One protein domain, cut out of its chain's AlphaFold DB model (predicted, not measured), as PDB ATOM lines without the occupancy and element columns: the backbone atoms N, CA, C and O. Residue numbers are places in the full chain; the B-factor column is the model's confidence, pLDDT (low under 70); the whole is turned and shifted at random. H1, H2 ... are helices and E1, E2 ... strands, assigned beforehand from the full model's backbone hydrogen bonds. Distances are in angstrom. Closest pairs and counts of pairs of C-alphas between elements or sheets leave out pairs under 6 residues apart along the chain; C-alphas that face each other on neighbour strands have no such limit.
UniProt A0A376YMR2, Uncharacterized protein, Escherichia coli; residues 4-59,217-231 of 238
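Overview. This is residues 4 to 59 and 217 to 231 of the 238 residues of an uncharacterized protein of Escherichia coli (UniProt A0A376YMR2). A small sheet of three parallel strands has the long helix H3 over one face, while H2 reaches away from the sheet at its own level with the short H1 at its side. The 71 printed residues include three named helices and three named strands, in the order E1 E2 H1 H2 E3 H3; the sheet's order is E1 E2 E3 and the class is mixed. The whole is compact and rounded, with a radius of gyration of the C-alphas of 12.4 A and spans of 35 by 34 by 20 A.

Along the chain. E1, residues 12 to 15, begins at C-alpha 12 (88.297, 82.901, 143.922) and is 9.9 A long. E2 is residues 27 to 30, 9.5 A. H1 is residues 35 to 38, and H2 is residues 42 to 51, 14.3 A. E3 is residues 52 to 54. H3, residues 217 to 230, is 20.0 A long and ends at C-alpha 230 (97.748, 84.161, 155.109).

Arrangement. E1 and E2 are parallel at 25 degrees, with N 29 and O 13 2.8 A apart. E2 and E3 are parallel at 33 degrees, with N 53 and O 28 2.8 A apart. E2, H1 H2, E3 form a strand-helix-strand unit, two parallel neighbour strands with helices between, and its crossover is right-handed. H2 stands at the sheet's level, height 0.6 A, on a local plane of only just enough C-alphas, 6. H1 touches H2, closest at the C-alphas of Tyr 38 and Leu 45, 5.0 A. H3 is on the sheet at a height of 10.1 A, over E2; its closest C-alphas to E2 are those of Met 224 and Phe 29, 7.4 A. On the local plane it runs only just along the strands, at 28 degrees to E2. H2 and H3 are apart. In H2 and H3 every O i to N i+4 pair is within hydrogen-bond range; H1 is too short for one.

Size, cuts and confidence. The C-alphas of Arg 6 and Asp 40 are the two farthest apart, 37.6 A. Residues 60 to 216 are cut out, and C-alphas 59 and 217 are 6.7 A apart. The link from E1 to E2 is long. Mean pLDDT of the printed part is 91.3; residues 4 to 5 are under 70.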
ATOM      1  N   ARG A   4      78.051  83.421 147.493       66.19
ATOM      2  CA  ARG A   4      78.572  84.086 148.705       66.19
ATOM      3  C   ARG A   4      77.603  84.108 149.890       66.19
ATOM      4  O   ARG A   4      78.035  84.211 151.025       66.19
ATOM      5  N   ARG A   5      76.289  84.021 149.648       69.00
ATOM      6  CA  ARG A   5      75.291  83.957 150.732       69.00
ATOM      7  C   ARG A   5      75.186  82.569 151.366       69.00
ATOM      8  O   ARG A   5      74.598  82.444 152.431       69.00
ATOM      9  N   ARG A   6      75.688  81.529 150.694       78.25
ATOM     10  CA  ARG A   6      75.539  80.121 151.101       78.25
ATOM     11  C   ARG A   6      76.869  79.419 151.365       78.25
ATOM     12  O   ARG A   6      76.864  78.350 151.963       78.25
ATOM     13  N   PHE A   7      77.977  79.993 150.908       82.62
ATOM     14  CA  PHE A   7      79.319  79.453 151.057       82.62
ATOM     15  C   PHE A   7      80.147  80.352 151.972       82.62
ATOM     16  O   PHE A   7      80.202  81.560 151.766       82.62
ATOM     17  N   THR A   8      80.771  79.755 152.985       80.50
ATOM     18  CA  THR A   8      81.569  80.452 154.007       80.50
ATOM     19  C   THR A   8      83.074  80.406 153.739       80.50
ATOM     20  O   THR A   8      83.841  80.994 154.499       80.50
ATOM     21  N   GLY A   9      83.508  79.696 152.694       85.31
ATOM     22  CA  GLY A   9      84.907  79.642 152.276       85.31
ATOM     23  C   GLY A   9      85.264  80.706 151.236       85.31
ATOM     24  O   GLY A   9      84.444  81.544 150.868       85.31
ATOM     25  N   TRP A  10      86.489  80.616 150.720       88.31
ATOM     26  CA  TRP A  10      86.998  81.473 149.650       88.31
ATOM     27  C   TRP A  10      86.312  81.211 148.308       88.31
ATOM     28  O   TRP A  10      86.392  80.112 147.760       88.31
ATOM     29  N   VAL A  11      85.717  82.244 147.724       91.00
ATOM     30  CA  VAL A  11      85.365  82.278 146.306       91.00
ATOM     31  C   VAL A  11      86.487  83.008 145.578       91.00
ATOM     32  O   VAL A  11      86.711  84.190 145.822       91.00
ATOM     33  N   ALA A  12      87.193  82.324 144.683       92.88
ATOM     34  CA  ALA A  12      88.297  82.901 143.922       92.88
ATOM     35  C   ALA A  12      88.154  82.618 142.425       92.88
ATOM     36  O   ALA A  12      87.424  81.714 142.020       92.88
ATOM     37  N   GLN A  13      88.873  83.385 141.609       94.56
ATOM     38  CA  GLN A  13      89.019  83.132 140.174       94.56
ATOM     39  C   GLN A  13      90.456  83.405 139.725       94.56
ATOM     40  O   GLN A  13      91.181  84.142 140.395       94.56
ATOM     41  N   VAL A  14      90.828  82.863 138.567       94.00
ATOM     42  CA  VAL A  14      92.024  83.273 137.821       94.00
ATOM     43  C   VAL A  14      91.576  84.137 136.652       94.00
ATOM     44  O   VAL A  14      90.596  83.801 135.986       94.00
ATOM     45  N   TYR A  15      92.255  85.254 136.424       92.75
ATOM     46  CA  TYR A  15      91.953  86.149 135.314       92.75
ATOM     47  C   TYR A  15      93.222  86.800 134.765       92.75
ATOM     48  O   TYR A  15      94.214  86.947 135.479       92.75
ATOM     49  N   ASP A  16      93.186  87.220 133.501       88.00
ATOM     50  CA  ASP A  16      94.377  87.731 132.822       88.00
ATOM     51  C   ASP A  16      94.911  89.013 133.458       88.00
ATOM     52  O   ASP A  16      96.118  89.187 133.547       88.00
ATOM     53  N   GLY A  17      94.038  89.888 133.956       90.19
ATOM     54  CA  GLY A  17      94.427  91.167 134.548       90.19
ATOM     55  C   GLY A  17      93.599  91.556 135.763       90.19
ATOM     56  O   GLY A  17      92.811  90.777 136.293       90.19
ATOM     57  N   SER A  18      93.769  92.791 136.221       92.38
ATOM     58  CA  SER A  18      93.042  93.273 137.389       92.38
ATOM     59  C   SER A  18      91.581  93.577 137.076       92.38
ATOM     60  O   SER A  18      91.273  94.348 136.171       92.38
ATOM     61  N   MET A  19      90.700  93.056 137.927       93.44
ATOM     62  CA  MET A  19      89.268  93.365 137.943       93.44
ATOM     63  C   MET A  19      88.904  94.372 139.042       93.44
ATOM     64  O   MET A  19      87.725  94.544 139.343       93.44
ATOM     65  N   LEU A  20      89.897  95.018 139.674       92.94
ATOM     66  CA  LEU A  20      89.712  95.812 140.895       92.94
ATOM     67  C   LEU A  20      88.803  95.044 141.874       92.94
ATOM     68  O   LEU A  20      89.124  93.915 142.230       92.94
ATOM     69  N   ASP A  21      87.664  95.623 142.238       91.94
ATOM     70  CA  ASP A  21      86.621  95.087 143.107       91.94
ATOM     71  C   ASP A  21      85.335  94.675 142.355       91.94
ATOM     72  O   ASP A  21      84.323  94.375 142.987       91.94
ATOM     73  N   SER A  22      85.336  94.642 141.014       92.00
ATOM     74  CA  SER A  22      84.116  94.377 140.229       92.00
ATOM     75  C   SER A  22      83.760  92.894 140.103       92.00
ATOM     76  O   SER A  22      82.634  92.554 139.732       92.00
ATOM     77  N   ALA A  23      84.711  91.993 140.351       90.25
ATOM     78  CA  ALA A  23      84.478  90.562 140.221       90.25
ATOM     79  C   ALA A  23      83.615  90.028 141.383       90.25
ATOM     80  O   ALA A  23      83.806  90.419 142.536       90.25
ATOM     81  N   PRO A  24      82.679  89.090 141.137       89.00
ATOM     82  CA  PRO A  24      81.803  88.543 142.175       89.00
ATOM     83  C   PRO A  24      82.498  87.483 143.060       89.00
ATOM     84  O   PRO A  24      81.861  86.504 143.455       89.00
ATOM     85  N   VAL A  25      83.782  87.681 143.373       89.81
ATOM     86  CA  VAL A  25      84.680  86.765 144.097       89.81
ATOM     87  C   VAL A  25      85.434  87.514 145.200       89.81
ATOM     88  O   VAL A  25      85.511  88.742 145.179       89.81
ATOM     89  N   ASP A  26      85.947  86.799 146.197       90.31
ATOM     90  CA  ASP A  26      86.697  87.367 147.329       90.31
ATOM     91  C   ASP A  26      88.102  87.797 146.923       90.31
ATOM     92  O   ASP A  26      88.629  88.759 147.479       90.31
ATOM     93  N   ILE A  27      88.678  87.108 145.936       93.31
ATOM     94  CA  ILE A  27      89.989  87.416 145.383       93.31
ATOM     95  C   ILE A  27      90.093  86.985 143.919       93.31
ATOM     96  O   ILE A  27      89.605  85.925 143.521       93.31
ATOM     97  N   THR A  28      90.734  87.819 143.110       95.62
ATOM     98  CA  THR A  28      91.131  87.493 141.738       95.62
ATOM     99  C   THR A  28      92.631  87.240 141.715       95.62
ATOM    100  O   THR A  28      93.413  88.132 142.026       95.62
ATOM    101  N   PHE A  29      93.053  86.043 141.331       96.00
ATOM    102  CA  PHE A  29      94.454  85.784 141.029       96.00
ATOM    103  C   PHE A  29      94.746  86.239 139.604       96.00
ATOM    104  O   PHE A  29      94.067  85.807 138.671       96.00
ATOM    105  N   THR A  30      95.720  87.130 139.439       94.12
ATOM    106  CA  THR A  30      96.051  87.706 138.133       94.12
ATOM    107  C   THR A  30      97.343  87.124 137.593       94.12
ATOM    108  O   THR A  30      98.330  86.989 138.321       94.12
ATOM    109  N   VAL A  31      97.352  86.792 136.306       91.00
ATOM    110  CA  VAL A  31      98.572  86.331 135.628       91.00
ATOM    111  C   VAL A  31      99.396  87.508 135.090       91.00
ATOM    112  O   VAL A  31     100.619  87.476 135.189       91.00
ATOM    113  N   ARG A  32      98.760  88.596 134.626       88.81
ATOM    114  CA  ARG A  32      99.422  89.875 134.310       88.81
ATOM    115  C   ARG A  32      99.592  90.735 135.560       88.81
ATOM    116  O   ARG A  32      98.706  90.788 136.425       88.81
ATOM    117  N   ASP A  33     100.706  91.460 135.612       88.56
ATOM    118  CA  ASP A  33     100.907  92.529 136.589       88.56
ATOM    119  C   ASP A  33     100.320  93.848 136.059       88.56
ATOM    120  O   ASP A  33     100.856  94.479 135.148       88.56
ATOM    121  N   ASP A  34      99.188  94.253 136.637       89.38
ATOM    122  CA  ASP A  34      98.489  95.498 136.307       89.38
ATOM    123  C   ASP A  34      98.744  96.617 137.329       89.38
ATOM    124  O   ASP A  34      98.140  97.685 137.212       89.38
ATOM    125  N   THR A  35      99.638  96.418 138.306       90.38
ATOM    126  CA  THR A  35      99.900  97.387 139.388       90.38
ATOM    127  C   THR A  35     100.259  98.766 138.836       90.38
ATOM    128  O   THR A  35      99.761  99.793 139.305       90.38
ATOM    129  N   TRP A  36     101.074  98.791 137.778       87.75
ATOM    130  CA  TRP A  36     101.541 100.009 137.115       87.75
ATOM    131  C   TRP A  36     100.403 100.903 136.601       87.75
ATOM    132  O   TRP A  36     100.571 102.118 136.533       87.75
ATOM    133  N   ARG A  37      99.230 100.333 136.288       88.75
ATOM    134  CA  ARG A  37      98.062 101.068 135.768       88.75
ATOM    135  C   ARG A  37      97.382 101.954 136.806       88.75
ATOM    136  O   ARG A  37      96.488 102.716 136.448       88.75
ATOM    137  N   TYR A  38      97.724 101.786 138.083       93.31
ATOM    138  CA  TYR A  38      97.024 102.426 139.196       93.31
ATOM    139  C   TYR A  38      97.939 103.274 140.081       93.31
ATOM    140  O   TYR A  38      97.465 103.830 141.069       93.31
ATOM    141  N   LEU A  39      99.230 103.392 139.751       92.06
ATOM    142  CA  LEU A  39     100.209 104.133 140.559       92.06
ATOM    143  C   LEU A  39      99.851 105.620 140.728       92.06
ATOM    144  O   LEU A  39     100.203 106.223 141.737       92.06
ATOM    145  N   ASP A  40      99.129 106.196 139.768       94.88
ATOM    146  CA  ASP A  40      98.652 107.581 139.767       94.88
ATOM    147  C   ASP A  40      97.317 107.779 140.513       94.88
ATOM    148  O   ASP A  40      96.879 108.911 140.723       94.88
ATOM    149  N   ASN A  41      96.661 106.696 140.941       96.00
ATOM    150  CA  ASN A  41      95.358 106.734 141.591       96.00
ATOM    151  C   ASN A  41      95.342 105.855 142.856       96.00
ATOM    152  O   ASN A  41      94.980 104.674 142.787       96.00
ATOM    153  N   PRO A  42      95.652 106.432 144.037       95.25
ATOM    154  CA  PRO A  42      95.776 105.682 145.288       95.25
ATOM    155  C   PRO A  42      94.546 104.837 145.641       95.25
ATOM    156  O   PRO A  42      94.688 103.699 146.081       95.25
ATOM    157  N   GLY A  43      93.332 105.340 145.384       96.25
ATOM    158  CA  GLY A  43      92.096 104.603 145.667       96.25
ATOM    159  C   GLY A  43      91.848 103.423 144.718       96.25
ATOM    160  O   GLY A  43      91.230 102.427 145.096       96.25
ATOM    161  N   ARG A  44      92.323 103.492 143.468       96.38
ATOM    162  CA  ARG A  44      92.328 102.323 142.569       96.38
ATOM    163  C   ARG A  44      93.428 101.343 142.948       96.38
ATOM    164  O   ARG A  44      93.165 100.146 142.919       96.38
ATOM    165  N   LEU A  45      94.603 101.833 143.337       96.19
ATOM    166  CA  LEU A  45      95.721 100.999 143.772       96.19
ATOM    167  C   LEU A  45      95.375 100.191 145.028       96.19
ATOM    168  O   LEU A  45      95.641  98.996 145.081       96.19
ATOM    169  N   GLU A  46      94.716 100.810 146.008       95.38
ATOM    170  CA  GLU A  46      94.250 100.118 147.213       95.38
ATOM    171  C   GLU A  46      93.272  98.985 146.867       95.38
ATOM    172  O   GLU A  46      93.451  97.847 147.307       95.38
ATOM    173  N   ARG A  47      92.270  99.258 146.019       94.94
ATOM    174  CA  ARG A  47      91.317  98.236 145.558       94.94
ATOM    175  C   ARG A  47      91.995  97.138 144.743       94.94
ATOM    176  O   ARG A  47      91.680  95.966 144.931       94.94
ATOM    177  N   HIS A  48      92.935  97.501 143.871       95.38
ATOM    178  CA  HIS A  48      93.750  96.542 143.136       95.38
ATOM    179  C   HIS A  48      94.453  95.584 144.103       95.38
ATOM    180  O   HIS A  48      94.166  94.390 144.067       95.38
ATOM    181  N   ASN A  49      95.262  96.115 145.021       93.12
ATOM    182  CA  ASN A  49      96.053  95.333 145.974       93.12
ATOM    183  C   ASN A  49      95.196  94.481 146.918       93.12
ATOM    184  O   ASN A  49      95.620  93.408 147.341       93.12
ATOM    185  N   ARG A  50      93.995  94.956 147.270       92.12
ATOM    186  CA  ARG A  50      93.083  94.249 148.175       92.12
ATOM    187  C   ARG A  50      92.382  93.061 147.520       92.12
ATOM    188  O   ARG A  50      92.199  92.038 148.170       92.12
ATOM    189  N   PHE A  51      91.934  93.211 146.276       93.44
ATOM    190  CA  PHE A  51      91.059  92.231 145.620       93.44
ATOM    191  C   PHE A  51      91.751  91.435 144.510       93.44
ATOM    192  O   PHE A  51      91.157  90.508 143.957       93.44
ATOM    193  N   ASN A  52      92.993  91.783 144.169       94.94
ATOM    194  CA  ASN A  52      93.756  91.142 143.108       94.94
ATOM    195  C   ASN A  52      95.121  90.720 143.642       94.94
ATOM    196  O   ASN A  52      95.829  91.510 144.264       94.94
ATOM    197  N   LYS A  53      95.504  89.476 143.366       94.94
ATOM    198  CA  LYS A  53      96.808  88.937 143.732       94.94
ATOM    199  C   LYS A  53      97.528  88.450 142.489       94.94
ATOM    200  O   LYS A  53      97.136  87.448 141.896       94.94
ATOM    201  N   HIS A  54      98.596  89.143 142.118       93.75
ATOM    202  CA  HIS A  54      99.448  88.716 141.018       93.75
ATOM    203  C   HIS A  54     100.175  87.411 141.376       93.75
ATOM    204  O   HIS A  54     100.898  87.343 142.373       93.75
ATOM    205  N   VAL A  55      99.960  86.376 140.562       93.50
ATOM    206  CA  VAL A  55     100.605  85.055 140.675       93.50
ATOM    207  C   VAL A  55     101.597  84.793 139.541       93.50
ATOM    208  O   VAL A  55     102.545  84.022 139.724       93.50
ATOM    209  N   GLY A  56     101.447  85.519 138.430       91.38
ATOM    210  CA  GLY A  56     102.300  85.440 137.249       91.38
ATOM    211  C   GLY A  56     101.841  84.386 136.249       91.38
ATOM    212  O   GLY A  56     100.840  83.707 136.455       91.38
ATOM    213  N   TRP A  57     102.596  84.257 135.164       91.56
ATOM    214  CA  TRP A  57     102.401  83.227 134.146       91.56
ATOM    215  C   TRP A  57     103.269  82.005 134.427       91.56
ATOM    216  O   TRP A  57     104.297  82.113 135.107       91.56
ATOM    217  N   ALA A  58     102.849  80.865 133.885       92.88
ATOM    218  CA  ALA A  58     103.575  79.610 133.959       92.88
ATOM    219  C   ALA A  58     103.533  78.854 132.635       92.88
ATOM    220  O   ALA A  58     102.616  79.032 131.834       92.88
ATOM    221  N   ALA A  59     104.507  77.967 132.465       94.06
ATOM    222  CA  ALA A  59     104.529  76.962 131.415       94.06
ATOM    223  C   ALA A  59     104.455  75.550 132.021       94.06
ATOM    224  O   ALA A  59     104.759  75.321 133.199       94.06
ATOM    225  N   TRP A 217     103.279  75.766 136.881       93.69
ATOM    226  CA  TRP A 217     101.915  75.711 137.416       93.69
ATOM    227  C   TRP A 217     101.887  75.322 138.898       93.69
ATOM    228  O   TRP A 217     101.061  75.846 139.644       93.69
ATOM    229  N   SER A 218     102.831  74.490 139.348       95.12
ATOM    230  CA  SER A 218     103.007  74.159 140.767       95.12
ATOM    231  C   SER A 218     103.392  75.387 141.595       95.12
ATOM    232  O   SER A 218     102.757  75.653 142.611       95.12
ATOM    233  N   ALA A 219     104.353  76.194 141.132       93.88
ATOM    234  CA  ALA A 219     104.751  77.420 141.825       93.88
ATOM    235  C   ALA A 219     103.616  78.460 141.870       93.88
ATOM    236  O   ALA A 219     103.445  79.166 142.866       93.88
ATOM    237  N   ILE A 220     102.803  78.556 140.810       93.75
ATOM    238  CA  ILE A 220     101.587  79.384 140.824       93.75
ATOM    239  C   ILE A 220     100.593  78.866 141.865       93.75
ATOM    240  O   ILE A 220     100.088  79.656 142.663       93.75
ATOM    241  N   ALA A 221     100.332  77.558 141.888       94.88
ATOM    242  CA  ALA A 221      99.413  76.957 142.848       94.88
ATOM    243  C   ALA A 221      99.863  77.209 144.297       94.88
ATOM    244  O   ALA A 221      99.041  77.571 145.134       94.88
ATOM    245  N   GLU A 222     101.162  77.114 144.584       95.44
ATOM    246  CA  GLU A 222     101.729  77.432 145.899       95.44
ATOM    247  C   GLU A 222     101.472  78.888 146.311       95.44
ATOM    248  O   GLU A 222     100.976  79.126 147.412       95.44
ATOM    249  N   LYS A 223     101.693  79.863 145.416       94.31
ATOM    250  CA  LYS A 223     101.373  81.283 145.684       94.31
ATOM    251  C   LYS A 223      99.886  81.500 145.982       94.31
ATOM    252  O   LYS A 223      99.518  82.332 146.819       94.31
ATOM    253  N   MET A 224      99.011  80.773 145.287       95.31
ATOM    254  CA  MET A 224      97.564  80.837 145.521       95.31
ATOM    255  C   MET A 224      97.201  80.246 146.888       95.31
ATOM    256  O   MET A 224      96.453  80.866 147.644       95.31
ATOM    257  N   LEU A 225      97.772  79.091 147.240       94.75
ATOM    258  CA  LEU A 225      97.574  78.442 148.538       94.75
ATOM    259  C   LEU A 225      98.069  79.311 149.695       94.75
ATOM    260  O   LEU A 225      97.343  79.500 150.671       94.75
ATOM    261  N   GLU A 226      99.258  79.899 149.571       93.69
ATOM    262  CA  GLU A 226      99.800  80.833 150.562       93.69
ATOM    263  C   GLU A 226      98.842  82.006 150.798       93.69
ATOM    264  O   GLU A 226      98.597  82.405 151.939       93.69
ATOM    265  N   THR A 227      98.226  82.519 149.732       91.62
ATOM    266  CA  THR A 227      97.240  83.599 149.828       91.62
ATOM    267  C   THR A 227      96.013  83.172 150.636       91.62
ATOM    268  O   THR A 227      95.569  83.917 151.509       91.62
ATOM    269  N   PHE A 228      95.498  81.961 150.418       90.81
ATOM    270  CA  PHE A 228      94.360  81.443 151.184       90.81
ATOM    271  C   PHE A 228      94.666  81.214 152.668       90.81
ATOM    272  O   PHE A 228      93.754  81.312 153.489       90.81
ATOM    273  N   ILE A 229      95.921  80.902 153.005       89.31
ATOM    274  CA  ILE A 229      96.373  80.648 154.381       89.31
ATOM    275  C   ILE A 229      96.622  81.961 155.131       89.31
ATOM    276  O   ILE A 229      96.265  82.091 156.302       89.31
ATOM    277  N   THR A 230      97.261  82.926 154.472       87.44
ATOM    278  CA  THR A 230      97.748  84.161 155.109       87.44
ATOM    279  C   THR A 230      96.698  85.264 155.173       87.44
ATOM    280  O   THR A 230      96.791  86.156 156.018       87.44
ATOM    281  N   GLN A 231      95.691  85.217 154.303       83.94
ATOM    282  CA  GLN A 231      94.633  86.217 154.244       83.94
ATOM    283  C   GLN A 231      93.319  85.655 154.782       83.94
ATOM    284  O   GLN A 231      93.087  84.448 154.815       83.94
TER     285      GLN A 231